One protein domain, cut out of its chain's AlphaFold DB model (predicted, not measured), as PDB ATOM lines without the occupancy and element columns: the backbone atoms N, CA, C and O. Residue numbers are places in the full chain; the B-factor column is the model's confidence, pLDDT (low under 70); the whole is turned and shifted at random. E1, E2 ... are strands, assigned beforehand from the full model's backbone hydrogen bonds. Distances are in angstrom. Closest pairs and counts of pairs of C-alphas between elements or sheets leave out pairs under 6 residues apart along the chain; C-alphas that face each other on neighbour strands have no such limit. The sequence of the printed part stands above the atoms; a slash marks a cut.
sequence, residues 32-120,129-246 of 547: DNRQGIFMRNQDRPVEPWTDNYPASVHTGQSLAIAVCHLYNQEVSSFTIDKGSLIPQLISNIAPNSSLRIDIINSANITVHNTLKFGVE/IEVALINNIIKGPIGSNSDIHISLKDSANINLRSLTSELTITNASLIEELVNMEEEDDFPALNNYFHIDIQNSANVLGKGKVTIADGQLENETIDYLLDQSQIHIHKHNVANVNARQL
ATOM      1  N   ASP A  32     -11.746  16.253  67.439       82.81
ATOM      2  CA  ASP A  32     -12.648  16.775  66.384       82.81
ATOM      3  C   ASP A  32     -13.584  17.947  66.800       82.81
ATOM      4  O   ASP A  32     -14.769  17.749  67.084       82.81
ATOM      5  N   ASN A  33     -13.082  19.190  66.797       80.25
ATOM      6  CA  ASN A  33     -13.751  20.407  67.304       80.25
ATOM      7  C   ASN A  33     -14.196  20.358  68.781       80.25
ATOM      8  O   ASN A  33     -15.065  21.128  69.199       80.25
ATOM      9  N   ARG A  34     -13.643  19.443  69.575       90.81
ATOM     10  CA  ARG A  34     -13.929  19.321  71.002       90.81
ATOM     11  C   ARG A  34     -13.085  20.315  71.784       90.81
ATOM     12  O   ARG A  34     -11.905  20.471  71.506       90.81
ATOM     13  N   GLN A  35     -13.681  20.932  72.795       94.50
ATOM     14  CA  GLN A  35     -12.962  21.749  73.762       94.50
ATOM     15  C   GLN A  35     -13.225  21.210  75.165       94.50
ATOM     16  O   GLN A  35     -14.388  21.015  75.527       94.50
ATOM     17  N   GLY A  36     -12.168  20.958  75.935       94.38
ATOM     18  CA  GLY A  36     -12.256  20.392  77.284       94.38
ATOM     19  C   GLY A  36     -11.428  19.125  77.461       94.38
ATOM     20  O   GLY A  36     -10.661  18.740  76.579       94.38
ATOM     21  N   ILE A  37     -11.615  18.484  78.612       95.25
ATOM     22  CA  ILE A  37     -10.988  17.209  78.961       95.25
ATOM     23  C   ILE A  37     -12.013  16.091  78.752       95.25
ATOM     24  O   ILE A  37     -13.188  16.226  79.108       95.25
ATOM     25  N   PHE A  38     -11.582  14.987  78.154       94.62
ATOM     26  CA  PHE A  38     -12.411  13.830  77.840       94.62
ATOM     27  C   PHE A  38     -11.739  12.558  78.323       94.62
ATOM     28  O   PHE A  38     -10.521  12.443  78.257       94.62
ATOM     29  N   MET A  39     -12.535  11.580  78.737       93.62
ATOM     30  CA  MET A  39     -12.035  10.270  79.136       93.62
ATOM     31  C   MET A  39     -12.796   9.141  78.445       93.62
ATOM     32  O   MET A  39     -13.959   9.285  78.047       93.62
ATOM     33  N   ARG A  40     -12.146   7.985  78.328       92.12
ATOM     34  CA  ARG A  40     -12.749   6.740  77.862       92.12
ATOM     35  C   ARG A  40     -12.148   5.561  78.615       92.12
ATOM     36  O   ARG A  40     -10.995   5.203  78.403       92.12
ATOM     37  N   ASN A  41     -12.972   4.920  79.434       87.88
ATOM     38  CA  ASN A  41     -12.673   3.587  79.946       87.88
ATOM     39  C   ASN A  41     -12.950   2.541  78.863       87.88
ATOM     40  O   ASN A  41     -13.841   2.743  78.032       87.88
ATOM     41  N   GLN A  42     -12.218   1.427  78.886       80.00
ATOM     42  CA  GLN A  42     -12.424   0.301  77.970       80.00
ATOM     43  C   GLN A  42     -13.920  -0.018  77.771       80.00
ATOM     44  O   GLN A  42     -14.693  -0.077  78.729       80.00
ATOM     45  N   ASP A  43     -14.331  -0.168  76.509       75.56
ATOM     46  CA  ASP A  43     -15.705  -0.480  76.086       75.56
ATOM     47  C   ASP A  43     -16.795   0.538  76.484       75.56
ATOM     48  O   ASP A  43     -17.991   0.265  76.336       75.56
ATOM     49  N   ARG A  44     -16.415   1.738  76.945       85.31
ATOM     50  CA  ARG A  44     -17.342   2.847  77.218       85.31
ATOM     51  C   ARG A  44     -17.278   3.934  76.140       85.31
ATOM     52  O   ARG A  44     -16.258   4.079  75.460       85.31
ATOM     53  N   PRO A  45     -18.365   4.705  75.945       88.38
ATOM     54  CA  PRO A  45     -18.312   5.903  75.117       88.38
ATOM     55  C   PRO A  45     -17.361   6.944  75.723       88.38
ATOM     56  O   PRO A  45     -17.072   6.922  76.916       88.38
ATOM     57  N   VAL A  46     -16.882   7.863  74.885       91.94
ATOM     58  CA  VAL A  46     -16.111   9.021  75.351       91.94
ATOM     59  C   VAL A  46     -17.035   9.965  76.117       91.94
ATOM     60  O   VAL A  46     -18.084  10.347  75.593       91.94
ATOM     61  N   GLU A  47     -16.619  10.383  77.307       91.62
ATOM     62  CA  GLU A  47     -17.379  11.273  78.188       91.62
ATOM     63  C   GLU A  47     -16.540  12.516  78.540       91.62
ATOM     64  O   GLU A  47     -15.316  12.405  78.651       91.62
ATOM     65  N   PRO A  48     -17.148  13.711  78.688       91.94
ATOM     66  CA  PRO A  48     -16.462  14.868  79.262       91.94
ATOM     67  C   PRO A  48     -16.034  14.577  80.703       91.94
ATOM     68  O   PRO A  48     -16.807  14.004  81.472       91.94
ATOM     69  N   TRP A  49     -14.836  15.012  81.076       88.50
ATOM     70  CA  TRP A  49     -14.285  14.835  82.413       88.50
ATOM     71  C   TRP A  49     -14.158  16.204  83.087       88.50
ATOM     72  O   TRP A  49     -13.300  16.996  82.712       88.50
ATOM     73  N   THR A  50     -15.072  16.524  84.009       73.12
ATOM     74  CA  THR A  50     -15.213  17.902  84.512       73.12
ATOM     75  C   THR A  50     -14.623  18.148  85.899       73.12
ATOM     76  O   THR A  50     -14.112  19.236  86.096       73.12
ATOM     77  N   ASP A  51     -14.661  17.194  86.844       64.81
ATOM     78  CA  ASP A  51     -14.371  17.519  88.262       64.81
ATOM     79  C   ASP A  51     -13.730  16.384  89.102       64.81
ATOM     80  O   ASP A  51     -13.855  16.386  90.323       64.81
ATOM     81  N   ASN A  52     -13.064  15.392  88.492       74.50
ATOM     82  CA  ASN A  52     -12.529  14.214  89.215       74.50
ATOM     83  C   ASN A  52     -11.042  13.918  88.917       74.50
ATOM     84  O   ASN A  52     -10.680  12.748  88.798       74.50
ATOM     85  N   TYR A  53     -10.208  14.940  88.738       81.19
ATOM     86  CA  TYR A  53      -8.753  14.794  88.589       81.19
ATOM     87  C   TYR A  53      -8.013  15.350  89.831       81.19
ATOM     88  O   TYR A  53      -8.553  16.249  90.483       81.19
ATOM     89  N   PRO A  54      -6.822  14.818  90.179       90.94
ATOM     90  CA  PRO A  54      -6.151  13.700  89.511       90.94
ATOM     91  C   PRO A  54      -6.850  12.352  89.785       90.94
ATOM     92  O   PRO A  54      -7.284  12.072  90.904       90.94
ATOM     93  N   ALA A  55      -7.001  11.514  88.755       91.56
ATOM     94  CA  ALA A  55      -7.626  10.192  88.859       91.56
ATOM     95  C   ALA A  55      -6.616   9.089  89.182       91.56
ATOM     96  O   ALA A  55      -5.423   9.203  88.933       91.56
ATOM     97  N   SER A  56      -7.134   7.974  89.685       92.75
ATOM     98  CA  SER A  56      -6.378   6.740  89.897       92.75
ATOM     99  C   SER A  56      -6.743   5.716  88.826       92.75
ATOM    100  O   SER A  56      -7.932   5.502  88.562       92.75
ATOM    101  N   VAL A  57      -5.749   5.055  88.232       93.50
ATOM    102  CA  VAL A  57      -5.971   3.931  87.309       93.50
ATOM    103  C   VAL A  57      -5.940   2.633  88.108       93.50
ATOM    104  O   VAL A  57      -4.948   2.314  88.755       93.50
ATOM    105  N   HIS A  58      -7.038   1.881  88.113       93.44
ATOM    106  CA  HIS A  58      -7.152   0.657  88.906       93.44
ATOM    107  C   HIS A  58      -6.570  -0.564  88.192       93.44
ATOM    108  O   HIS A  58      -6.487  -0.600  86.972       93.44
ATOM    109  N   THR A  59      -6.243  -1.611  88.954       93.81
ATOM    110  CA  THR A  59      -5.640  -2.843  88.426       93.81
ATOM    111  C   THR A  59      -6.428  -3.411  87.247       93.81
ATOM    112  O   THR A  59      -7.625  -3.688  87.377       93.81
ATOM    113  N   GLY A  60      -5.749  -3.644  86.121       90.12
ATOM    114  CA  GLY A  60      -6.369  -4.210  84.920       90.12
ATOM    115  C   GLY A  60      -7.231  -3.226  84.127       90.12
ATOM    116  O   GLY A  60      -7.900  -3.639  83.179       90.12
ATOM    117  N   GLN A  61      -7.282  -1.952  84.521       91.69
ATOM    118  CA  GLN A  61      -8.065  -0.935  83.833       91.69
ATOM    119  C   GLN A  61      -7.308  -0.409  82.615       91.69
ATOM    120  O   GLN A  61      -6.095  -0.221  82.646       91.69
ATOM    121  N   SER A  62      -8.057  -0.103  81.556       92.88
ATOM    122  CA  SER A  62      -7.556   0.677  80.428       92.88
ATOM    123  C   SER A  62      -8.291   2.017  80.355       92.88
ATOM    124  O   SER A  62      -9.523   2.046  80.212       92.88
ATOM    125  N   LEU A  63      -7.545   3.115  80.474       93.56
ATOM    126  CA  LEU A  63      -8.050   4.485  80.511       93.56
ATOM    127  C   LEU A  63      -7.382   5.336  79.425       93.56
ATOM    128  O   LEU A  63      -6.166   5.455  79.388       93.56
ATOM    129  N   ALA A  64      -8.183   5.953  78.556       95.38
ATOM    130  CA  ALA A  64      -7.716   6.992  77.643       95.38
ATOM    131  C   ALA A  64      -8.237   8.362  78.096       95.38
ATOM    132  O   ALA A  64      -9.418   8.478  78.437       95.38
ATOM    133  N   ILE A  65      -7.394   9.386  78.056       95.75
ATOM    134  CA  ILE A  65      -7.700  10.780  78.376       95.75
ATOM    135  C   ILE A  65      -7.270  11.650  77.195       95.75
ATOM    136  O   ILE A  65      -6.226  11.409  76.599       95.75
ATOM    137  N   ALA A  66      -8.064  12.667  76.859       96.69
ATOM    138  CA  ALA A  66      -7.643  13.712  75.936       96.69
ATOM    139  C   ALA A  66      -7.979  15.110  76.453       96.69
ATOM    140  O   ALA A  66      -9.116  15.365  76.857       96.69
ATOM    141  N   VAL A  67      -7.010  16.019  76.380       97.31
ATOM    142  CA  VAL A  67      -7.166  17.455  76.634       97.31
ATOM    143  C   VAL A  67      -7.154  18.168  75.283       97.31
ATOM    144  O   VAL A  67      -6.145  18.185  74.586       97.31
ATOM    145  N   CYS A  68      -8.290  18.743  74.894       97.56
ATOM    146  CA  CYS A  68      -8.479  19.310  73.560       97.56
ATOM    147  C   CYS A  68      -8.746  20.815  73.626       97.56
ATOM    148  O   CYS A  68      -9.726  21.238  74.250       97.56
ATOM    149  N   HIS A  69      -7.942  21.612  72.914       96.69
ATOM    150  CA  HIS A  69      -8.195  23.040  72.663       96.69
ATOM    151  C   HIS A  69      -8.449  23.882  73.926       96.69
ATOM    152  O   HIS A  69      -9.215  24.855  73.902       96.69
ATOM    153  N   LEU A  70      -7.855  23.486  75.052       95.62
ATOM    154  CA  LEU A  70      -8.163  24.050  76.360       95.62
ATOM    155  C   LEU A  70      -7.177  25.167  76.718       95.62
ATOM    156  O   LEU A  70      -6.000  25.075  76.410       95.62
ATOM    157  N   TYR A  71      -7.666  26.239  77.343       95.38
ATOM    158  CA  TYR A  71      -6.861  27.367  77.841       95.38
ATOM    159  C   TYR A  71      -5.914  28.054  76.842       95.38
ATOM    160  O   TYR A  71      -4.907  28.622  77.246       95.38
ATOM    161  N   ASN A  72      -6.270  28.097  75.556       96.75
ATOM    162  CA  ASN A  72      -5.593  28.978  74.603       96.75
ATOM    163  C   ASN A  72      -6.027  30.437  74.822       96.75
ATOM    164  O   ASN A  72      -7.228  30.729  74.812       96.75
ATOM    165  N   GLN A  73      -5.074  31.351  75.013       95.88
ATOM    166  CA  GLN A  73      -5.342  32.727  75.444       95.88
ATOM    167  C   GLN A  73      -4.559  33.774  74.645       95.88
ATOM    168  O   GLN A  73      -3.499  33.514  74.083       95.88
ATOM    169  N   GLU A  74      -5.082  34.998  74.623       97.06
ATOM    170  CA  GLU A  74      -4.378  36.186  74.143       97.06
ATOM    171  C   GLU A  74      -4.413  37.246  75.247       97.06
ATOM    172  O   GLU A  74      -5.488  37.634  75.711       97.06
ATOM    173  N   VAL A  75      -3.238  37.688  75.694       95.62
ATOM    174  CA  VAL A  75      -3.064  38.513  76.893       95.62
ATOM    175  C   VAL A  75      -2.223  39.753  76.601       95.62
ATOM    176  O   VAL A  75      -1.346  39.751  75.737       95.62
ATOM    177  N   SER A  76      -2.490  40.843  77.326       93.19
ATOM    178  CA  SER A  76      -1.674  42.060  77.237       93.19
ATOM    179  C   SER A  76      -0.518  42.019  78.226       93.19
ATOM    180  O   SER A  76       0.630  41.907  77.810       93.19
ATOM    181  N   SER A  77      -0.832  42.103  79.516       93.69
ATOM    182  CA  SER A  77       0.103  41.917  80.623       93.69
ATOM    183  C   SER A  77      -0.511  40.886  81.557       93.69
ATOM    184  O   SER A  77      -1.649  41.082  81.993       93.69
ATOM    185  N   PHE A  78       0.189  39.785  81.799       92.19
ATOM    186  CA  PHE A  78      -0.312  38.667  82.589       92.19
ATOM    187  C   PHE A  78       0.815  38.053  83.416       92.19
ATOM    188  O   PHE A  78       1.971  38.067  82.996       92.19
ATOM    189  N   THR A  79       0.466  37.544  84.588       91.62
ATOM    190  CA  THR A  79       1.388  36.870  85.498       91.62
ATOM    191  C   THR A  79       0.724  35.580  85.939       91.62
ATOM    192  O   THR A  79      -0.452  35.604  86.315       91.62
ATOM    193  N   ILE A  80       1.468  34.484  85.865       89.38
ATOM    194  CA  ILE A  80       1.105  33.194  86.438       89.38
ATOM    195  C   ILE A  80       2.103  32.981  87.572       89.38
ATOM    196  O   ILE A  80       3.280  32.778  87.317       89.38
ATOM    197  N   ASP A  81       1.642  33.134  88.810       84.12
ATOM    198  CA  ASP A  81       2.479  33.081  90.013       84.12
ATOM    199  C   ASP A  81       2.235  31.824  90.858       84.12
ATOM    200  O   ASP A  81       2.987  31.586  91.799       84.12
ATOM    201  N   LYS A  82       1.175  31.047  90.567       80.19
ATOM    202  CA  LYS A  82       0.828  29.785  91.246       80.19
ATOM    203  C   LYS A  82       0.032  28.832  90.358       80.19
ATOM    204  O   LYS A  82      -0.944  29.245  89.724       80.19
ATOM    205  N   GLY A  83       0.339  27.539  90.484       83.69
ATOM    206  CA  GLY A  83      -0.412  26.440  89.877       83.69
ATOM    207  C   GLY A  83      -0.260  26.384  88.361       83.69
ATOM    208  O   GLY A  83       0.651  26.990  87.806       83.69
ATOM    209  N   SER A  84      -1.177  25.682  87.693       90.88
ATOM    210  CA  SER A  84      -1.111  25.496  86.245       90.88
ATOM    211  C   SER A  84      -2.433  25.627  85.505       90.88
ATOM    212  O   SER A  84      -3.518  25.582  86.094       90.88
ATOM    213  N   LEU A  85      -2.351  25.809  84.179       92.38
ATOM    214  CA  LEU A  85      -3.539  25.815  83.322       92.38
ATOM    215  C   LEU A  85      -4.058  24.391  83.112       92.38
ATOM    216  O   LEU A  85      -5.253  24.143  83.280       92.38
ATOM    217  N   ILE A  86      -3.176  23.461  82.747       94.25
ATOM    218  CA  ILE A  86      -3.464  22.030  82.719       94.25
ATOM    219  C   ILE A  86      -2.870  21.407  83.989       94.25
ATOM    220  O   ILE A  86      -1.648  21.351  84.119       94.25
ATOM    221  N   PRO A  87      -3.718  20.988  84.942       92.44
ATOM    222  CA  PRO A  87      -3.270  20.382  86.188       92.44
ATOM    223  C   PRO A  87      -2.958  18.900  85.998       92.44
ATOM    224  O   PRO A  87      -3.314  18.303  84.977       92.44
ATOM    225  N   GLN A  88      -2.412  18.298  87.051       93.69
ATOM    226  CA  GLN A  88      -2.216  16.861  87.147       93.69
ATOM    227  C   GLN A  88      -3.476  16.062  86.817       93.69
ATOM    228  O   GLN A  88      -4.577  16.325  87.321       93.69
ATOM    229  N   LEU A  89      -3.298  15.045  85.971       95.31
ATOM    230  CA  LEU A  89      -4.388  14.205  85.486       95.31
ATOM    231  C   LEU A  89      -4.446  12.873  86.227       95.31
ATOM    232  O   LEU A  89      -5.550  12.398  86.504       95.31
ATOM    233  N   ILE A  90      -3.301  12.280  86.576       96.00
ATOM    234  CA  ILE A  90      -3.218  10.960  87.214       96.00
ATOM    235  C   ILE A  90      -2.391  11.020  88.501       96.00
ATOM    236  O   ILE A  90      -1.292  11.563  88.509       96.00
ATOM    237  N   SER A  91      -2.926  10.437  89.577       93.88
ATOM    238  CA  SER A  91      -2.292  10.368  90.906       93.88
ATOM    239  C   SER A  91      -1.684   9.014  91.256       93.88
ATOM    240  O   SER A  91      -0.996   8.887  92.259       93.88
ATOM    241  N   ASN A  92      -2.040   7.963  90.519       93.25
ATOM    242  CA  ASN A  92      -1.427   6.640  90.631       93.25
ATOM    243  C   ASN A  92      -1.910   5.734  89.503       93.25
ATOM    244  O   ASN A  92      -3.044   5.854  89.012       93.25
ATOM    245  N   ILE A  93      -1.066   4.767  89.170       95.00
ATOM    246  CA  ILE A  93      -1.362   3.698  88.227       95.00
ATOM    247  C   ILE A  93      -1.174   2.379  88.959       95.00
ATOM    248  O   ILE A  93      -0.094   2.066  89.433       95.00
ATOM    249  N   ALA A  94      -2.227   1.582  89.096       94.50
ATOM    250  CA  ALA A  94      -2.113   0.259  89.695       94.50
ATOM    251  C   ALA A  94      -1.534  -0.760  88.687       94.50
ATOM    252  O   ALA A  94      -1.652  -0.554  87.481       94.50
ATOM    253  N   PRO A  95      -1.000  -1.910  89.143       93.88
ATOM    254  CA  PRO A  95      -0.363  -2.885  88.255       93.88
ATOM    255  C   PRO A  95      -1.266  -3.421  87.138       93.88
ATOM    256  O   PRO A  95      -2.480  -3.571  87.328       93.88
ATOM    257  N   ASN A  96      -0.655  -3.859  86.035       93.50
ATOM    258  CA  ASN A  96      -1.324  -4.441  84.863       93.50
ATOM    259  C   ASN A  96      -2.346  -3.500  84.201       93.50
ATOM    260  O   ASN A  96      -3.396  -3.958  83.742       93.50
ATOM    261  N   SER A  97      -2.087  -2.195  84.208       93.50
ATOM    262  CA  SER A  97      -3.000  -1.188  83.660       93.50
ATOM    263  C   SER A  97      -2.502  -0.641  82.327       93.50
ATOM    264  O   SER A  97      -1.324  -0.739  82.006       93.50
ATOM    265  N   SER A  98      -3.404  -0.049  81.545       95.00
ATOM    266  CA  SER A  98      -3.042   0.678  80.325       95.00
ATOM    267  C   SER A  98      -3.591   2.098  80.388       95.00
ATOM    268  O   SER A  98      -4.775   2.312  80.675       95.00
ATOM    269  N   LEU A  99      -2.736   3.074  80.132       96.06
ATOM    270  CA  LEU A  99      -3.050   4.489  80.181       96.06
ATOM    271  C   LEU A  99      -2.629   5.140  78.868       96.06
ATOM    272  O   LEU A  99      -1.514   4.954  78.398       96.06
ATOM    273  N   ARG A 100      -3.526   5.938  78.290       96.81
ATOM    274  CA  ARG A 100      -3.199   6.838  77.185       96.81
ATOM    275  C   ARG A 100      -3.637   8.254  77.517       96.81
ATOM    276  O   ARG A 100      -4.807   8.450  77.841       96.81
ATOM    277  N   ILE A 101      -2.752   9.229  77.378       97.75
ATOM    278  CA  ILE A 101      -3.052  10.651  77.559       97.75
ATOM    279  C   ILE A 101      -2.631  11.398  76.294       97.75
ATOM    280  O   ILE A 101      -1.484  11.314  75.885       97.75
ATOM    281  N   ASP A 102      -3.560  12.124  75.672       98.06
ATOM    282  CA  ASP A 102      -3.287  12.980  74.514       98.06
ATOM    283  C   ASP A 102      -3.625  14.451  74.862       98.06
ATOM    284  O   ASP A 102      -4.791  14.790  75.081       98.06
ATOM    285  N   ILE A 103      -2.646  15.356  74.898       98.25
ATOM    286  CA  ILE A 103      -2.847  16.803  75.104       98.25
ATOM    287  C   ILE A 103      -2.591  17.521  73.788       98.25
ATOM    288  O   ILE A 103      -1.475  17.538  73.279       98.25
ATOM    289  N   ILE A 104      -3.641  18.101  73.207       98.25
ATOM    290  CA  ILE A 104      -3.611  18.606  71.834       98.25
ATOM    291  C   ILE A 104      -4.060  20.062  71.788       98.25
ATOM    292  O   ILE A 104      -5.185  20.404  72.179       98.25
ATOM    293  N   ASN A 105      -3.198  20.906  71.218       97.88
ATOM    294  CA  ASN A 105      -3.420  22.328  70.982       97.88
ATOM    295  C   ASN A 105      -4.003  23.040  72.210       97.88
ATOM    296  O   ASN A 105      -5.062  23.667  72.119       97.88
ATOM    297  N   SER A 106      -3.363  22.872  73.364       98.38
ATOM    298  CA  SER A 106      -3.839  23.393  74.645       98.38
ATOM    299  C   SER A 106      -2.778  24.253  75.330       98.38
ATOM    300  O   SER A 106      -1.588  24.123  75.065       98.38
ATOM    301  N   ALA A 107      -3.231  25.152  76.199       97.62
ATOM    302  CA  ALA A 107      -2.413  26.065  76.990       97.62
ATOM    303  C   ALA A 107      -1.499  27.007  76.176       97.62
ATOM    304  O   ALA A 107      -0.499  27.489  76.687       97.62
ATOM    305  N   ASN A 108      -1.835  27.321  74.922       98.44
ATOM    306  CA  ASN A 108      -1.047  28.259  74.119       98.44
ATOM    307  C   ASN A 108      -1.380  29.719  74.467       98.44
ATOM    308  O   ASN A 108      -2.557  30.095  74.508       98.44
ATOM    309  N   ILE A 109      -0.371  30.580  74.629       97.94
ATOM    310  CA  ILE A 109      -0.567  31.993  74.990       97.94
ATOM    311  C   ILE A 109       0.044  32.927  73.947       97.94
ATOM    312  O   ILE A 109       1.209  32.847  73.581       97.94
ATOM    313  N   THR A 110      -0.746  33.892  73.488       98.00
ATOM    314  CA  THR A 110      -0.274  35.018  72.678       98.00
ATOM    315  C   THR A 110      -0.106  36.263  73.547       98.00
ATOM    316  O   THR A 110      -1.061  36.692  74.192       98.00
ATOM    317  N   VAL A 111       1.075  36.878  73.527       97.56
ATOM    318  CA  VAL A 111       1.465  37.975  74.428       97.56
ATOM    319  C   VAL A 111       1.658  39.272  73.646       97.56
ATOM    320  O   VAL A 111       2.447  39.327  72.700       97.56
ATOM    321  N   HIS A 112       0.961  40.341  74.049       95.50
ATOM    322  CA  HIS A 112       1.143  41.675  73.457       95.50
ATOM    323  C   HIS A 112       2.230  42.495  74.151       95.50
ATOM    324  O   HIS A 112       3.066  43.061  73.448       95.50
ATOM    325  N   ASN A 113       2.260  42.533  75.488       96.06
ATOM    326  CA  ASN A 113       3.242  43.322  76.239       96.06
ATOM    327  C   ASN A 113       4.126  42.446  77.125       96.06
ATOM    328  O   ASN A 113       5.313  42.360  76.864       96.06
ATOM    329  N   THR A 114       3.583  41.804  78.157       96.50
ATOM    330  CA  THR A 114       4.415  41.093  79.140       96.50
ATOM    331  C   THR A 114       3.712  39.842  79.635       96.50
ATOM    332  O   THR A 114       2.531  39.894  79.980       96.50
ATOM    333  N   LEU A 115       4.444  38.741  79.704       96.00
ATOM    334  CA  LEU A 115       4.046  37.531  80.406       96.00
ATOM    335  C   LEU A 115       5.147  37.174  81.403       96.00
ATOM    336  O   LEU A 115       6.315  37.160  81.028       96.00
ATOM    337  N   LYS A 116       4.769  36.941  82.659       94.31
ATOM    338  CA  LYS A 116       5.681  36.488  83.713       94.31
ATOM    339  C   LYS A 116       5.201  35.159  84.288       94.31
ATOM    340  O   LYS A 116       4.008  35.058  84.591       94.31
ATOM    341  N   PHE A 117       6.108  34.206  84.444       89.44
ATOM    342  CA  PHE A 117       5.896  32.935  85.133       89.44
ATOM    343  C   PHE A 117       6.770  32.864  86.378       89.44
ATOM    344  O   PHE A 117       7.909  33.321  86.343       89.44
ATOM    345  N   GLY A 118       6.200  32.320  87.451       84.06
ATOM    346  CA  GLY A 118       6.875  32.148  88.729       84.06
ATOM    347  C   GLY A 118       7.025  33.438  89.541       84.06
ATOM    348  O   GLY A 118       6.353  34.450  89.287       84.06
ATOM    349  N   VAL A 119       7.820  33.374  90.611       67.88
ATOM    350  CA  VAL A 119       7.846  34.385  91.680       67.88
ATOM    351  C   VAL A 119       9.109  35.243  91.589       67.88
ATOM    352  O   VAL A 119      10.215  34.738  91.686       67.88
ATOM    353  N   GLU A 120       8.950  36.571  91.496       58.00
ATOM    354  CA  GLU A 120      10.054  37.507  91.760       58.00
ATOM    355  C   GLU A 120      10.415  37.432  93.252       58.00
ATOM    356  O   GLU A 120       9.614  37.822  94.111       58.00
ATOM    357  N   ILE A 129       5.663  24.235  94.700       54.34
ATOM    358  CA  ILE A 129       4.619  24.507  93.726       54.34
ATOM    359  C   ILE A 129       5.352  25.065  92.518       54.34
ATOM    360  O   ILE A 129       5.410  26.292  92.380       54.34
ATOM    361  N   GLU A 130       5.876  24.185  91.660       72.44
ATOM    362  CA  GLU A 130       6.346  24.638  90.356       72.44
ATOM    363  C   GLU A 130       5.163  25.191  89.552       72.44
ATOM    364  O   GLU A 130       4.003  24.736  89.613       72.44
ATOM    365  N   VAL A 131       5.432  26.294  88.869       89.50
ATOM    366  CA  VAL A 131       4.431  27.076  88.161       89.50
ATOM    367  C   VAL A 131       4.562  26.794  86.677       89.50
ATOM    368  O   VAL A 131       5.478  27.305  86.054       89.50
ATOM    369  N   ALA A 132       3.565  26.133  86.081       94.25
ATOM    370  CA  ALA A 132       3.586  25.856  84.645       94.25
ATOM    371  C   ALA A 132       2.294  26.087  83.882       94.25
ATOM    372  O   ALA A 132       1.204  26.246  84.431       94.25
ATOM    373  N   LEU A 133       2.377  26.050  82.552       96.31
ATOM    374  CA  LEU A 133       1.180  25.941  81.719       96.31
ATOM    375  C   LEU A 133       0.594  24.536  81.781       96.31
ATOM    376  O   LEU A 133      -0.628  24.391  81.892       96.31
ATOM    377  N   ILE A 134       1.454  23.527  81.727       96.88
ATOM    378  CA  ILE A 134       1.113  22.119  81.886       96.88
ATOM    379  C   ILE A 134       1.951  21.598  83.048       96.88
ATOM    380  O   ILE A 134       3.163  21.649  82.978       96.88
ATOM    381  N   ASN A 135       1.299  21.165  84.119       93.44
ATOM    382  CA  ASN A 135       1.968  20.583  85.284       93.44
ATOM    383  C   ASN A 135       2.119  19.066  85.092       93.44
ATOM    384  O   ASN A 135       1.451  18.518  84.209       93.44
ATOM    385  N   ASN A 136       2.881  18.421  85.974       92.94
ATOM    386  CA  ASN A 136       2.924  16.985  86.225       92.94
ATOM    387  C   ASN A 136       1.731  16.198  85.684       92.94
ATOM    388  O   ASN A 136       0.658  16.212  86.289       92.94
ATOM    389  N   ILE A 137       1.865  15.485  84.562       95.56
ATOM    390  CA  ILE A 137       0.718  14.753  83.992       95.56
ATOM    391  C   ILE A 137       0.366  13.536  84.848       95.56
ATOM    392  O   ILE A 137      -0.818  13.298  85.157       95.56
ATOM    393  N   ILE A 138       1.395  12.790  85.240       95.50
ATOM    394  CA  ILE A 138       1.344  11.667  86.166       95.50
ATOM    395  C   ILE A 138       2.278  12.010  87.324       95.50
ATOM    396  O   ILE A 138       3.474  12.125  87.116       95.50
ATOM    397  N   LYS A 139       1.729  12.128  88.536       93.56
ATOM    398  CA  LYS A 139       2.527  12.263  89.765       93.56
ATOM    399  C   LYS A 139       2.069  11.250  90.796       93.56
ATOM    400  O   LYS A 139       0.884  11.235  91.155       93.56
ATOM    401  N   GLY A 140       2.981  10.381  91.219       92.31
ATOM    402  CA  GLY A 140       2.725   9.295  92.165       92.31
ATOM    403  C   GLY A 140       2.935   7.889  91.581       92.31
ATOM    404  O   GLY A 140       3.276   7.724  90.412       92.31
ATOM    405  N   PRO A 141       2.690   6.837  92.381       92.69
ATOM    406  CA  PRO A 141       3.248   5.512  92.131       92.69
ATOM    407  C   PRO A 141       2.699   4.829  90.872       92.69
ATOM    408  O   PRO A 141       1.481   4.810  90.624       92.69
ATOM    409  N   ILE A 142       3.601   4.156  90.152       94.31
ATOM    410  CA  ILE A 142       3.314   3.348  88.965       94.31
ATOM    411  C   ILE A 142       3.548   1.863  89.263       94.31
ATOM    412  O   ILE A 142       4.660   1.356  89.370       94.31
ATOM    413  N   GLY A 143       2.450   1.126  89.370       92.88
ATOM    414  CA  GLY A 143       2.440  -0.312  89.559       92.88
ATOM    415  C   GLY A 143       2.941  -1.062  88.329       92.88
ATOM    416  O   GLY A 143       2.678  -0.675  87.193       92.88
ATOM    417  N   SER A 144       3.596  -2.193  88.579       94.12
ATOM    418  CA  SER A 144       4.297  -2.965  87.555       94.12
ATOM    419  C   SER A 144       3.431  -3.479  86.407       94.12
ATOM    420  O   SER A 144       2.225  -3.714  86.562       94.12
ATOM    421  N   ASN A 145       4.083  -3.807  85.288       94.50
ATOM    422  CA  ASN A 145       3.440  -4.360  84.093       94.50
ATOM    423  C   ASN A 145       2.410  -3.402  83.480       94.50
ATOM    424  O   ASN A 145       1.367  -3.860  83.018       94.50
ATOM    425  N   SER A 146       2.646  -2.093  83.531       94.19
ATOM    426  CA  SER A 146       1.743  -1.084  82.973       94.19
ATOM    427  C   SER A 146       2.226  -0.572  81.614       94.19
ATOM    428  O   SER A 146       3.422  -0.509  81.356       94.19
ATOM    429  N   ASP A 147       1.277  -0.223  80.746       95.38
ATOM    430  CA  ASP A 147       1.505   0.367  79.417       95.38
ATOM    431  C   ASP A 147       1.023   1.821  79.425       95.38
ATOM    432  O   ASP A 147      -0.174   2.079  79.588       95.38
ATOM    433  N   ILE A 148       1.954   2.762  79.310       96.94
ATOM    434  CA  ILE A 148       1.727   4.195  79.476       96.94
ATOM    435  C   ILE A 148       2.120   4.903  78.185       96.94
ATOM    436  O   ILE A 148       3.276   4.905  77.775       96.94
ATOM    437  N   HIS A 149       1.137   5.541  77.557       97.75
ATOM    438  CA  HIS A 149       1.325   6.361  76.370       97.75
ATOM    439  C   HIS A 149       0.957   7.809  76.683       97.75
ATOM    440  O   HIS A 149      -0.195   8.089  77.028       97.75
ATOM    441  N   ILE A 150       1.887   8.738  76.492       98.50
ATOM    442  CA  ILE A 150       1.640  10.176  76.633       98.50
ATOM    443  C   ILE A 150       1.969  10.852  75.303       98.50
ATOM    444  O   ILE A 150       3.008  10.603  74.710       98.50
ATOM    445  N   SER A 151       1.068  11.690  74.801       98.31
ATOM    446  CA  SER A 151       1.321  12.498  73.613       98.31
ATOM    447  C   SER A 151       0.963  13.950  73.876       98.31
ATOM    448  O   SER A 151      -0.196  14.264  74.157       98.31
ATOM    449  N   LEU A 152       1.944  14.843  73.771       98.56
ATOM    450  CA  LEU A 152       1.760  16.291  73.837       98.56
ATOM    451  C   LEU A 152       1.978  16.873  72.446       98.56
ATOM    452  O   LEU A 152       3.004  16.650  71.812       98.56
ATOM    453  N   LYS A 153       1.000  17.623  71.941       98.62
ATOM    454  CA  LYS A 153       1.047  18.161  70.584       98.62
ATOM    455  C   LYS A 153       0.547  19.590  70.499       98.62
ATOM    456  O   LYS A 153      -0.566  19.884  70.942       98.62
ATOM    457  N   ASP A 154       1.318  20.447  69.831       98.56
ATOM    458  CA  ASP A 154       0.970  21.842  69.542       98.56
ATOM    459  C   ASP A 154       0.568  22.622  70.817       98.56
ATOM    460  O   ASP A 154      -0.331  23.465  70.768       98.56
ATOM    461  N   SER A 155       1.158  22.306  71.976       98.75
ATOM    462  CA  SER A 155       0.684  22.764  73.293       98.75
ATOM    463  C   SER A 155       1.742  23.555  74.070       98.75
ATOM    464  O   SER A 155       2.929  23.470  73.776       98.75
ATOM    465  N   ALA A 156       1.294  24.355  75.040       98.44
ATOM    466  CA  ALA A 156       2.147  25.205  75.878       98.44
ATOM    467  C   ALA A 156       3.073  26.162  75.096       98.44
ATOM    468  O   ALA A 156       4.133  26.538  75.575       98.44
ATOM    469  N   ASN A 157       2.693  26.583  73.883       98.75
ATOM    470  CA  ASN A 157       3.506  27.515  73.102       98.75
ATOM    471  C   ASN A 157       3.197  28.977  73.452       98.75
ATOM    472  O   ASN A 157       2.032  29.368  73.614       98.75
ATOM    473  N   ILE A 158       4.233  29.814  73.443       98.62
ATOM    474  CA  ILE A 158       4.147  31.263  73.634       98.62
ATOM    475  C   ILE A 158       4.385  31.993  72.308       98.62
ATOM    476  O   ILE A 158       5.331  31.710  71.581       98.62
ATOM    477  N   ASN A 159       3.547  32.981  71.988       98.38
ATOM    478  CA  ASN A 159       3.709  33.841  70.813       98.38
ATOM    479  C   ASN A 159       3.848  35.324  71.195       98.38
ATOM    480  O   ASN A 159       2.864  35.977  71.552       98.38
ATOM    481  N   LEU A 160       5.053  35.875  71.056       97.94
ATOM    482  CA  LEU A 160       5.412  37.269  71.311       97.94
ATOM    483  C   LEU A 160       5.072  38.153  70.098       97.94
ATOM    484  O   LEU A 160       5.768  38.167  69.078       97.94
ATOM    485  N   ARG A 161       3.990  38.934  70.205       95.25
ATOM    486  CA  ARG A 161       3.392  39.667  69.070       95.25
ATOM    487  C   ARG A 161       4.235  40.808  68.517       95.25
ATOM    488  O   ARG A 161       4.057  41.183  67.355       95.25
ATOM    489  N   SER A 162       5.079  41.420  69.338       92.38
ATOM    490  CA  SER A 162       5.758  42.667  68.996       92.38
ATOM    491  C   SER A 162       7.213  42.681  69.457       92.38
ATOM    492  O   SER A 162       7.635  41.859  70.261       92.38
ATOM    493  N   LEU A 163       7.971  43.665  68.965       93.06
ATOM    494  CA  LEU A 163       9.357  43.911  69.386       93.06
ATOM    495  C   LEU A 163       9.484  44.353  70.851       93.06
ATOM    496  O   LEU A 163      10.591  44.399  71.371       93.06
ATOM    497  N   THR A 164       8.371  44.733  71.478       94.75
ATOM    498  CA  THR A 164       8.295  45.160  72.879       94.75
ATOM    499  C   THR A 164       7.581  44.132  73.750       94.75
ATOM    500  O   THR A 164       7.239  44.441  74.883       94.75
ATOM    501  N   SER A 165       7.256  42.959  73.197       97.62
ATOM    502  CA  SER A 165       6.687  41.867  73.975       97.62
ATOM    503  C   SER A 165       7.802  41.201  74.776       97.62
ATOM    504  O   SER A 165       8.891  40.999  74.245       97.62
ATOM    505  N   GLU A 166       7.533  40.858  76.026       97.75
ATOM    506  CA  GLU A 166       8.508  40.263  76.938       97.75
ATOM    507  C   GLU A 166       7.914  39.009  77.581       97.75
ATOM    508  O   GLU A 166       6.751  39.010  77.999       97.75
ATOM    509  N   LEU A 167       8.714  37.950  77.634       98.00
ATOM    510  CA  LEU A 167       8.492  36.765  78.453       98.00
ATOM    511  C   LEU A 167       9.587  36.720  79.518       98.00
ATOM    512  O   LEU A 167      10.764  36.856  79.185       98.00
ATOM    513  N   THR A 168       9.182  36.537  80.768       97.31
ATOM    514  CA  THR A 168      10.080  36.220  81.879       97.31
ATOM    515  C   THR A 168       9.597  34.937  82.533       97.31
ATOM    516  O   THR A 168       8.414  34.850  82.874       97.31
ATOM    517  N   ILE A 169      10.487  33.970  82.678       96.00
ATOM    518  CA  ILE A 169      10.274  32.731  83.421       96.00
ATOM    519  C   ILE A 169      11.280  32.738  84.571       96.00
ATOM    520  O   ILE A 169      12.425  33.140  84.367       96.00
ATOM    521  N   THR A 170      10.819  32.425  85.781       92.94
ATOM    522  CA  THR A 170      11.669  32.381  86.972       92.94
ATOM    523  C   THR A 170      11.178  31.308  87.933       92.94
ATOM    524  O   THR A 170      10.076  31.488  88.452       92.94
ATOM    525  N   ASN A 171      11.954  30.252  88.206       90.56
ATOM    526  CA  ASN A 171      11.533  29.111  89.047       90.56
ATOM    527  C   ASN A 171      10.201  28.509  88.558       90.56
ATOM    528  O   ASN A 171       9.204  28.480  89.292       90.56
ATOM    529  N   ALA A 172      10.127  28.208  87.261       93.69
ATOM    530  CA  ALA A 172       8.892  27.845  86.573       93.69
ATOM    531  C   ALA A 172       9.171  27.218  85.203       93.69
ATOM    532  O   ALA A 172      10.114  27.636  84.540       93.69
ATOM    533  N   SER A 173       8.239  26.395  84.718       95.69
ATOM    534  CA  SER A 173       8.338  25.760  83.396       95.69
ATOM    535  C   SER A 173       7.158  26.122  82.487       95.69
ATOM    536  O   SER A 173       6.101  26.572  82.938       95.69
ATOM    537  N   LEU A 174       7.240  25.930  81.163       97.69
ATOM    538  CA  LEU A 174       5.999  25.891  80.360       97.69
ATOM    539  C   LEU A 174       5.325  24.523  80.499       97.69
ATOM    540  O   LEU A 174       4.093  24.447  80.584       97.69
ATOM    541  N   ILE A 175       6.123  23.465  80.524       97.94
ATOM    542  CA  ILE A 175       5.707  22.086  80.751       97.94
ATOM    543  C   ILE A 175       6.575  21.569  81.902       97.94
ATOM    544  O   ILE A 175       7.781  21.544  81.725       97.94
ATOM    545  N   GLU A 176       5.970  21.233  83.043       94.81
ATOM    546  CA  GLU A 176       6.644  20.443  84.091       94.81
ATOM    547  C   GLU A 176       6.713  18.969  83.679       94.81
ATOM    548  O   GLU A 176       6.314  18.601  82.567       94.81
ATOM    549  N   GLU A 177       7.081  18.102  84.614       93.88
ATOM    550  CA  GLU A 177       7.359  16.714  84.333       93.88
ATOM    551  C   GLU A 177       6.162  15.983  83.731       93.88
ATOM    552  O   GLU A 177       4.987  16.227  84.042       93.88
ATOM    553  N   LEU A 178       6.399  15.039  82.826       96.50
ATOM    554  CA  LEU A 178       5.279  14.227  82.332       96.50
ATOM    555  C   LEU A 178       4.983  13.068  83.280       96.50
ATOM    556  O   LEU A 178       3.811  12.704  83.473       96.50
ATOM    557  N   VAL A 179       6.029  12.508  83.874       95.94
ATOM    558  CA  VAL A 179       5.971  11.430  84.852       95.94
ATOM    559  C   VAL A 179       6.929  11.764  85.986       95.94
ATOM    560  O   VAL A 179       8.121  11.754  85.750       95.94
ATOM    561  N   ASN A 180       6.403  11.995  87.185       92.69
ATOM    562  CA  ASN A 180       7.189  12.304  88.384       92.69
ATOM    563  C   ASN A 180       6.824  11.348  89.530       92.69
ATOM    564  O   ASN A 180       5.656  10.931  89.699       92.69
ATOM    565  N   MET A 181       7.819  11.057  90.361       85.94
ATOM    566  CA  MET A 181       7.641  10.504  91.693       85.94
ATOM    567  C   MET A 181       8.469  11.270  92.718       85.94
ATOM    568  O   MET A 181       9.663  11.411  92.548       85.94
ATOM    569  N   GLU A 182       7.852  11.667  93.837       72.38
ATOM    570  CA  GLU A 182       8.596  12.313  94.927       72.38
ATOM    571  C   GLU A 182       9.775  11.427  95.375       72.38
ATOM    572  O   GLU A 182       9.565  10.257  95.710       72.38
ATOM    573  N   GLU A 183      10.985  12.001  95.427       59.75
ATOM    574  CA  GLU A 183      12.261  11.323  95.729       59.75
ATOM    575  C   GLU A 183      12.234  10.406  96.971       59.75
ATOM    576  O   GLU A 183      12.983   9.434  97.063       59.75
ATOM    577  N   GLU A 184      11.379  10.691  97.964       57.69
ATOM    578  CA  GLU A 184      11.268   9.877  99.185       57.69
ATOM    579  C   GLU A 184      10.609   8.500  98.953       57.69
ATOM    580  O   GLU A 184      10.673   7.619  99.824       57.69
ATOM    581  N   ASP A 185       9.963   8.295  97.805       60.41
ATOM    582  CA  ASP A 185       9.244   7.074  97.482       60.41
ATOM    583  C   ASP A 185      10.109   6.137  96.598       60.41
ATOM    584  O   ASP A 185       9.980   6.101  95.381       60.41
ATOM    585  N   ASP A 186      10.940   5.289  97.225       64.19
ATOM    586  CA  ASP A 186      11.825   4.257  96.612       64.19
ATOM    587  C   ASP A 186      11.094   3.129  95.807       64.19
ATOM    588  O   ASP A 186      11.425   1.937  95.918       64.19
ATOM    589  N   PHE A 187      10.038   3.409  95.038       75.50
ATOM    590  CA  PHE A 187       9.299   2.383  94.287       75.50
ATOM    591  C   PHE A 187       9.600   2.447  92.791       75.50
ATOM    592  O   PHE A 187       8.917   3.191  92.090       75.50
ATOM    593  N   PRO A 188      10.499   1.595  92.261       81.31
ATOM    594  CA  PRO A 188      10.841   1.625  90.848       81.31
ATOM    595  C   PRO A 188       9.653   1.279  89.951       81.31
ATOM    596  O   PRO A 188       8.800   0.440  90.282       81.31
ATOM    597  N   ALA A 189       9.639   1.893  88.771       83.81
ATOM    598  CA  ALA A 189       8.733   1.598  87.681       83.81
ATOM    599  C   ALA A 189       9.154   0.245  87.110       83.81
ATOM    600  O   ALA A 189       9.938   0.158  86.169       83.81
ATOM    601  N   LEU A 190       8.645  -0.820  87.729       92.19
ATOM    602  CA  LEU A 190       9.069  -2.184  87.452       92.19
ATOM    603  C   LEU A 190       8.331  -2.785  86.251       92.19
ATOM    604  O   LEU A 190       7.117  -3.007  86.308       92.19
ATOM    605  N   ASN A 191       9.075  -3.187  85.223       94.44
ATOM    606  CA  ASN A 191       8.547  -3.875  84.043       94.44
ATOM    607  C   ASN A 191       7.397  -3.106  83.375       94.44
ATOM    608  O   ASN A 191       6.339  -3.675  83.095       94.44
ATOM    609  N   ASN A 192       7.573  -1.800  83.192       94.69
ATOM    610  CA  ASN A 192       6.608  -0.925  82.537       94.69
ATOM    611  C   ASN A 192       7.027  -0.631  81.093       94.69
ATOM    612  O   ASN A 192       8.186  -0.790  80.709       94.69
ATOM    613  N   TYR A 193       6.058  -0.214  80.287       96.62
ATOM    614  CA  TYR A 193       6.285   0.305  78.946       96.62
ATOM    615  C   TYR A 193       5.859   1.772  78.902       96.62
ATOM    616  O   TYR A 193       4.688   2.072  79.143       96.62
ATOM    617  N   PHE A 194       6.795   2.662  78.584       97.25
ATOM    618  CA  PHE A 194       6.557   4.088  78.382       97.25
ATOM    619  C   PHE A 194       6.729   4.435  76.905       97.25
ATOM    620  O   PHE A 194       7.722   4.077  76.273       97.25
ATOM    621  N   HIS A 195       5.750   5.144  76.354       97.94
ATOM    622  CA  HIS A 195       5.814   5.711  75.014       97.94
ATOM    623  C   HIS A 195       5.358   7.162  75.062       97.94
ATOM    624  O   HIS A 195       4.164   7.437  75.217       97.94
ATOM    625  N   ILE A 196       6.309   8.081  74.952       98.69
ATOM    626  CA  ILE A 196       6.075   9.509  75.126       98.69
ATOM    627  C   ILE A 196       6.452  10.233  73.834       98.69
ATOM    628  O   ILE A 196       7.594  10.181  73.396       98.69
ATOM    629  N   ASP A 197       5.481  10.903  73.215       98.62
ATOM    630  CA  ASP A 197       5.692  11.729  72.023       98.62
ATOM    631  C   ASP A 197       5.379  13.200  72.348       98.62
ATOM    632  O   ASP A 197       4.216  13.555  72.573       98.62
ATOM    633  N   ILE A 198       6.377  14.082  72.287       98.88
ATOM    634  CA  ILE A 198       6.201  15.533  72.432       98.88
ATOM    635  C   ILE A 198       6.460  16.197  71.078       98.88
ATOM    636  O   ILE A 198       7.534  16.078  70.494       98.88
ATOM    637  N   GLN A 199       5.467  16.905  70.540       98.81
ATOM    638  CA  GLN A 199       5.547  17.536  69.223       98.81
ATOM    639  C   GLN A 199       5.110  19.004  69.258       98.81
ATOM    640  O   GLN A 199       4.002  19.312  69.700       98.81
ATOM    641  N   ASN A 200       5.914  19.903  68.679       98.81
ATOM    642  CA  ASN A 200       5.590  21.329  68.516       98.81
ATOM    643  C   ASN A 200       5.102  21.977  69.826       98.81
ATOM    644  O   ASN A 200       4.084  22.676  69.830       98.81
ATOM    645  N   SER A 201       5.756  21.681  70.945       98.88
ATOM    646  CA  SER A 201       5.303  22.109  72.272       98.88
ATOM    647  C   SER A 201       6.405  22.844  73.030       98.88
ATOM    648  O   SER A 201       7.563  22.766  72.634       98.88
ATOM    649  N   ALA A 202       6.024  23.627  74.043       98.69
ATOM    650  CA  ALA A 202       6.934  24.484  74.815       98.69
ATOM    651  C   ALA A 202       7.751  25.490  73.971       98.69
ATOM    652  O   ALA A 202       8.787  25.973  74.400       98.69
ATOM    653  N   ASN A 203       7.316  25.844  72.755       98.88
ATOM    654  CA  ASN A 203       8.082  26.780  71.928       98.88
ATOM    655  C   ASN A 203       7.727  28.233  72.251       98.88
ATOM    656  O   ASN A 203       6.548  28.588  72.386       98.88
ATOM    657  N   VAL A 204       8.730  29.107  72.223       98.75
ATOM    658  CA  VAL A 204       8.555  30.560  72.281       98.75
ATOM    659  C   VAL A 204       8.831  31.151  70.905       98.75
ATOM    660  O   VAL A 204       9.939  31.097  70.391       98.75
ATOM    661  N   LEU A 205       7.820  31.746  70.280       97.44
ATOM    662  CA  LEU A 205       7.896  32.281  68.921       97.44
ATOM    663  C   LEU A 205       7.624  33.784  68.914       97.44
ATOM    664  O   LEU A 205       6.723  34.254  69.600       97.44
ATOM    665  N   GLY A 206       8.314  34.552  68.074       93.06
ATOM    666  CA  GLY A 206       7.983  35.955  67.844       93.06
ATOM    667  C   GLY A 206       9.199  36.856  67.703       93.06
ATOM    668  O   GLY A 206      10.181  36.512  67.062       93.06
ATOM    669  N   LYS A 207       9.081  38.093  68.192       86.75
ATOM    670  CA  LYS A 207      10.122  39.129  68.026       86.75
ATOM    671  C   LYS A 207      10.444  39.873  69.319       86.75
ATOM    672  O   LYS A 207      11.007  40.962  69.262       86.75
ATOM    673  N   GLY A 208      10.013  39.332  70.451       96.31
ATOM    674  CA  GLY A 208      10.147  39.963  71.757       96.31
ATOM    675  C   GLY A 208      11.472  39.655  72.448       96.31
ATOM    676  O   GLY A 208      12.393  39.131  71.827       96.31
ATOM    677  N   LYS A 209      11.550  39.980  73.735       98.38
ATOM    678  CA  LYS A 209      12.621  39.534  74.628       98.38
ATOM    679  C   LYS A 209      12.148  38.303  75.403       98.38
ATOM    680  O   LYS A 209      11.006  38.291  75.864       98.38
ATOM    681  N   VAL A 210      13.021  37.321  75.551       98.69
ATOM    682  CA  VAL A 210      12.860  36.189  76.465       98.69
ATOM    683  C   VAL A 210      13.960  36.287  77.517       98.69
ATOM    684  O   VAL A 210      15.099  36.624  77.191       98.69
ATOM    685  N   THR A 211      13.591  36.085  78.774       98.50
ATOM    686  CA  THR A 211      14.520  35.926  79.891       98.50
ATOM    687  C   THR A 211      14.041  34.741  80.705       98.50
ATOM    688  O   THR A 211      12.868  34.724  81.088       98.50
ATOM    689  N   ILE A 212      14.922  33.781  80.919       98.06
ATOM    690  CA  ILE A 212      14.706  32.630  81.787       98.06
ATOM    691  C   ILE A 212      15.795  32.709  82.860       98.06
ATOM    692  O   ILE A 212      16.877  33.221  82.568       98.06
ATOM    693  N   ALA A 213      15.428  32.410  84.099       95.50
ATOM    694  CA  ALA A 213      16.348  32.408  85.224       95.50
ATOM    695  C   ALA A 213      15.891  31.380  86.260       95.50
ATOM    696  O   ALA A 213      14.738  31.496  86.687       95.50
ATOM    697  N   ASP A 214      16.733  30.434  86.663       92.81
ATOM    698  CA  ASP A 214      16.342  29.314  87.533       92.81
ATOM    699  C   ASP A 214      15.107  28.582  86.971       92.81
ATOM    700  O   ASP A 214      14.073  28.518  87.638       92.81
ATOM    701  N   GLY A 215      15.095  28.191  85.697       93.62
ATOM    702  CA  GLY A 215      13.984  27.383  85.189       93.62
ATOM    703  C   GLY A 215      13.978  27.165  83.684       93.62
ATOM    704  O   GLY A 215      14.882  27.611  83.001       93.62
ATOM    705  N   GLN A 216      12.896  26.597  83.147       96.38
ATOM    706  CA  GLN A 216      12.950  25.953  81.836       96.38
ATOM    707  C   GLN A 216      11.723  26.200  80.936       96.38
ATOM    708  O   GLN A 216      10.708  26.807  81.309       96.38
ATOM    709  N   LEU A 217      11.792  25.791  79.661       98.44
ATOM    710  CA  LEU A 217      10.590  25.723  78.812       98.44
ATOM    711  C   LEU A 217       9.903  24.371  78.959       98.44
ATOM    712  O   LEU A 217       8.674  24.316  79.074       98.44
ATOM    713  N   GLU A 218      10.672  23.299  78.922       98.00
ATOM    714  CA  GLU A 218      10.211  21.953  79.215       98.00
ATOM    715  C   GLU A 218      11.133  21.344  80.256       98.00
ATOM    716  O   GLU A 218      12.331  21.317  80.019       98.00
ATOM    717  N   ASN A 219      10.528  20.900  81.352       95.81
ATOM    718  CA  ASN A 219      11.171  20.169  82.427       95.81
ATOM    719  C   ASN A 219      11.267  18.662  82.117       95.81
ATOM    720  O   ASN A 219      10.964  18.250  80.984       95.81
ATOM    721  N   GLU A 220      11.601  17.837  83.110       94.88
ATOM    722  CA  GLU A 220      11.982  16.448  82.906       94.88
ATOM    723  C   GLU A 220      10.868  15.618  82.259       94.88
ATOM    724  O   GLU A 220       9.689  15.656  82.623       94.88
ATOM    725  N   THR A 221      11.176  14.780  81.269       97.62
ATOM    726  CA  THR A 221      10.106  13.934  80.705       97.62
ATOM    727  C   THR A 221       9.724  12.792  81.659       97.62
ATOM    728  O   THR A 221       8.531  12.473  81.794       97.62
ATOM    729  N   ILE A 222      10.710  12.160  82.295       96.75
ATOM    730  CA  ILE A 222      10.518  11.137  83.327       96.75
ATOM    731  C   ILE A 222      11.489  11.412  84.474       96.75
ATOM    732  O   ILE A 222      12.677  11.204  84.293       96.75
ATOM    733  N   ASP A 223      10.941  11.724  85.640       93.75
ATOM    734  CA  ASP A 223      11.599  11.675  86.946       93.75
ATOM    735  C   ASP A 223      11.058  10.434  87.687       93.75
ATOM    736  O   ASP A 223       9.928  10.404  88.207       93.75
ATOM    737  N   TYR A 224      11.781   9.311  87.573       91.25
ATOM    738  CA  TYR A 224      11.348   8.032  88.154       91.25
ATOM    739  C   TYR A 224      12.457   6.965  88.143       91.25
ATOM    740  O   TYR A 224      13.120   6.755  87.135       91.25
ATOM    741  N   LEU A 225      12.576   6.140  89.194       92.19
ATOM    742  CA  LEU A 225      13.458   4.952  89.200       92.19
ATOM    743  C   LEU A 225      13.050   3.882  88.167       92.19
ATOM    744  O   LEU A 225      11.930   3.361  88.207       92.19
ATOM    745  N   LEU A 226      13.965   3.450  87.297       94.25
ATOM    746  CA  LEU A 226      13.642   2.569  86.166       94.25
ATOM    747  C   LEU A 226      14.209   1.155  86.342       94.25
ATOM    748  O   LEU A 226      15.419   0.953  86.340       94.25
ATOM    749  N   ASP A 227      13.333   0.144  86.423       95.25
ATOM    750  CA  ASP A 227      13.754  -1.262  86.523       95.25
ATOM    751  C   ASP A 227      12.983  -2.174  85.561       95.25
ATOM    752  O   ASP A 227      11.749  -2.192  85.535       95.25
ATOM    753  N   GLN A 228      13.703  -2.981  84.782       96.88
ATOM    754  CA  GLN A 228      13.146  -3.933  83.811       96.88
ATOM    755  C   GLN A 228      12.191  -3.302  82.782       96.88
ATOM    756  O   GLN A 228      11.330  -3.995  82.235       96.88
ATOM    757  N   SER A 229      12.302  -1.999  82.526       96.50
ATOM    758  CA  SER A 229      11.321  -1.229  81.757       96.50
ATOM    759  C   SER A 229      11.739  -1.007  80.305       96.50
ATOM    760  O   SER A 229      12.899  -1.154  79.927       96.50
ATOM    761  N   GLN A 230      10.761  -0.688  79.460       98.06
ATOM    762  CA  GLN A 230      10.960  -0.305  78.064       98.06
ATOM    763  C   GLN A 230      10.462   1.121  77.868       98.06
ATOM    764  O   GLN A 230       9.292   1.400  78.121       98.06
ATOM    765  N   ILE A 231      11.338   2.011  77.421       98.31
ATOM    766  CA  ILE A 231      11.065   3.443  77.320       98.31
ATOM    767  C   ILE A 231      11.367   3.903  75.903       98.31
ATOM    768  O   ILE A 231      12.440   3.642  75.365       98.31
ATOM    769  N   HIS A 232      10.391   4.580  75.310       98.56
ATOM    770  CA  HIS A 232      10.511   5.248  74.024       98.56
ATOM    771  C   HIS A 232      10.067   6.698  74.191       98.56
ATOM    772  O   HIS A 232       8.885   6.942  74.446       98.56
ATOM    773  N   ILE A 233      10.994   7.642  74.037       98.81
ATOM    774  CA  ILE A 233      10.705   9.075  74.138       98.81
ATOM    775  C   ILE A 233      11.104   9.748  72.834       98.81
ATOM    776  O   ILE A 233      12.253   9.680  72.405       98.81
ATOM    777  N   HIS A 234      10.150  10.407  72.185       98.81
ATOM    778  CA  HIS A 234      10.398  11.182  70.979       98.81
ATOM    779  C   HIS A 234       9.998  12.643  71.194       98.81
ATOM    780  O   HIS A 234       8.810  12.957  71.320       98.81
ATOM    781  N   LYS A 235      10.969  13.557  71.134       98.88
ATOM    782  CA  LYS A 235      10.726  15.006  71.132       98.88
ATOM    783  C   LYS A 235      10.954  15.561  69.719       98.88
ATOM    784  O   LYS A 235      11.987  15.323  69.091       98.88
ATOM    785  N   HIS A 236       9.986  16.303  69.177       98.88
ATOM    786  CA  HIS A 236      10.102  16.958  67.871       98.88
ATOM    787  C   HIS A 236       9.599  18.405  67.871       98.88
ATOM    788  O   HIS A 236       8.398  18.643  68.018       98.88
ATOM    789  N   ASN A 237      10.479  19.369  67.584       98.88
ATOM    790  CA  ASN A 237      10.180  20.804  67.700       98.88
ATOM    791  C   ASN A 237       9.717  21.164  69.123       98.88
ATOM    792  O   ASN A 237       8.591  21.638  69.314       98.88
ATOM    793  N   VAL A 238      10.561  20.884  70.113       98.94
ATOM    794  CA  VAL A 238      10.286  21.134  71.539       98.94
ATOM    795  C   VAL A 238      11.247  22.191  72.067       98.94
ATOM    796  O   VAL A 238      12.370  22.273  71.574       98.94
ATOM    797  N   ALA A 239      10.778  23.036  72.986       98.81
ATOM    798  CA  ALA A 239      11.612  24.013  73.692       98.81
ATOM    799  C   ALA A 239      12.431  24.954  72.779       98.81
ATOM    800  O   ALA A 239      13.514  25.403  73.124       98.81
ATOM    801  N   ASN A 240      11.941  25.280  71.575       98.94
ATOM    802  CA  ASN A 240      12.676  26.181  70.683       98.94
ATOM    803  C   ASN A 240      12.293  27.642  70.928       98.94
ATOM    804  O   ASN A 240      11.108  27.986  71.038       98.94
ATOM    805  N   VAL A 241      13.289  28.524  70.866       98.88
ATOM    806  CA  VAL A 241      13.118  29.972  70.975       98.88
ATOM    807  C   VAL A 241      13.363  30.646  69.628       98.88
ATOM    808  O   VAL A 241      14.415  30.531  69.010       98.88
ATOM    809  N   ASN A 242      12.395  31.440  69.182       98.50
ATOM    810  CA  ASN A 242      12.563  32.438  68.134       98.50
ATOM    811  C   ASN A 242      12.132  33.795  68.681       98.50
ATOM    812  O   ASN A 242      10.937  34.056  68.850       98.50
ATOM    813  N   ALA A 243      13.104  34.654  68.960       97.69
ATOM    814  CA  ALA A 243      12.882  35.936  69.602       97.69
ATOM    815  C   ALA A 243      13.787  37.021  69.001       97.69
ATOM    816  O   ALA A 243      14.496  36.843  68.012       97.69
ATOM    817  N   ARG A 244      13.717  38.234  69.545       97.38
ATOM    818  CA  ARG A 244      14.709  39.272  69.247       97.38
ATOM    819  C   ARG A 244      15.926  39.118  70.149       97.38
ATOM    820  O   ARG A 244      17.025  39.367  69.671       97.38
ATOM    821  N   GLN A 245      15.725  38.776  71.412       98.50
ATOM    822  CA  GLN A 245      16.786  38.582  72.391       98.50
ATOM    823  C   GLN A 245      16.397  37.414  73.290       98.50
ATOM    824  O   GLN A 245      15.237  37.347  73.708       98.50
ATOM    825  N   LEU A 246      17.368  36.555  73.572       98.81
ATOM    826  CA  LEU A 246      17.306  35.496  74.571       98.81
ATOM    827  C   LEU A 246      18.388  35.773  75.619       98.81
ATOM    828  O   LEU A 246      19.484  36.193  75.247       98.81
TER     829      LEU A 246
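What this domain is: This is residues 32 to 120 and 129 to 246 of the 547 residues of an uncharacterized protein of Vibrio sp. OCN044 (UniProt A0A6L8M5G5). The chain is wound in stacked turns, a flattened solenoid: the long strands E3, E7, E10, E14 and E17 lie side by side as one wall, the chain turns through E4, E8, E11, E12, E15 and E16 at one end, and it comes back opposite that wall through short strands, E5, E9 and E13 and then E6, and unnamed stretches. E1, antiparallel to E3, covers one edge of the wall. The printed part has 207 residues with no named helix and 17 strands, E1 to E17 in order, and its class is all strand, though under half of the residues, 97, are in named elements. It is compact, with a radius of gyration of the C-alphas of 17.3 A, and spans 53 by 37 by 28 A.

Where its parts are: E1, residues 36 to 41, begins at C-alpha 36 (-12.256, 20.392, 77.284); E2 is residues 55 to 57. E3, residues 62 to 68, measures 19.9 A; E4, residues 73 to 80, bends by 112 degrees at residue 76. E5 is residues 84 to 86, E6 residues 90 to 93 and E7 residues 98 to 104. E8, residues 109 to 118, bends by 127 degrees at residue 112. E9 is residues 131 to 134, E10 147 to 153, E11 158 to 160, E12 166 to 170 and E13 172 to 175. E14, residues 193 to 201, measures 22.8 A and runs on into E15, residues 204 to 206, at 16 degrees. E16 is residues 209 to 213; E17, residues 230 to 238, ends at C-alpha 238 (10.286, 21.134, 71.539).

How they stand to each other: One mixed sheet runs E1, E3, E7, E10, E14, E17. E1 and E3 are antiparallel, with N 38 and O 66 at 2.8 A; E3 and E7 are parallel, with N 65 and O 100 at 2.8 A. In a branched, twisted sheet, E4 lies on one side of E8, with N 75 and O 110 at 2.8 A, and E11 and E12 on the other side, with N 111 and O 159 at 2.8 A and N 117 and O 168 at 2.9 A. E15 is the parallel neighbour of E11 and E16 of E12. This sheet and the parallel sheet E5, E9, E13 form a sandwich, two sheets face to face, 9.4 A centre to centre. E2 and E6 are parallel, with N 57 and O 92 at 2.9 A.

The domain as a whole: The C-alphas farthest apart, of Gly 60 and Leu 163, are 53.0 A apart. Residues 121 to 128 are not printed; C-alphas 120 and 129 are 14.2 A apart. The links E1 to E2, E9 to E10, E13 to E14 and E16 to E17 are long. Residues 51, 119 to 120, 129 and 183 to 186 have pLDDT under 70.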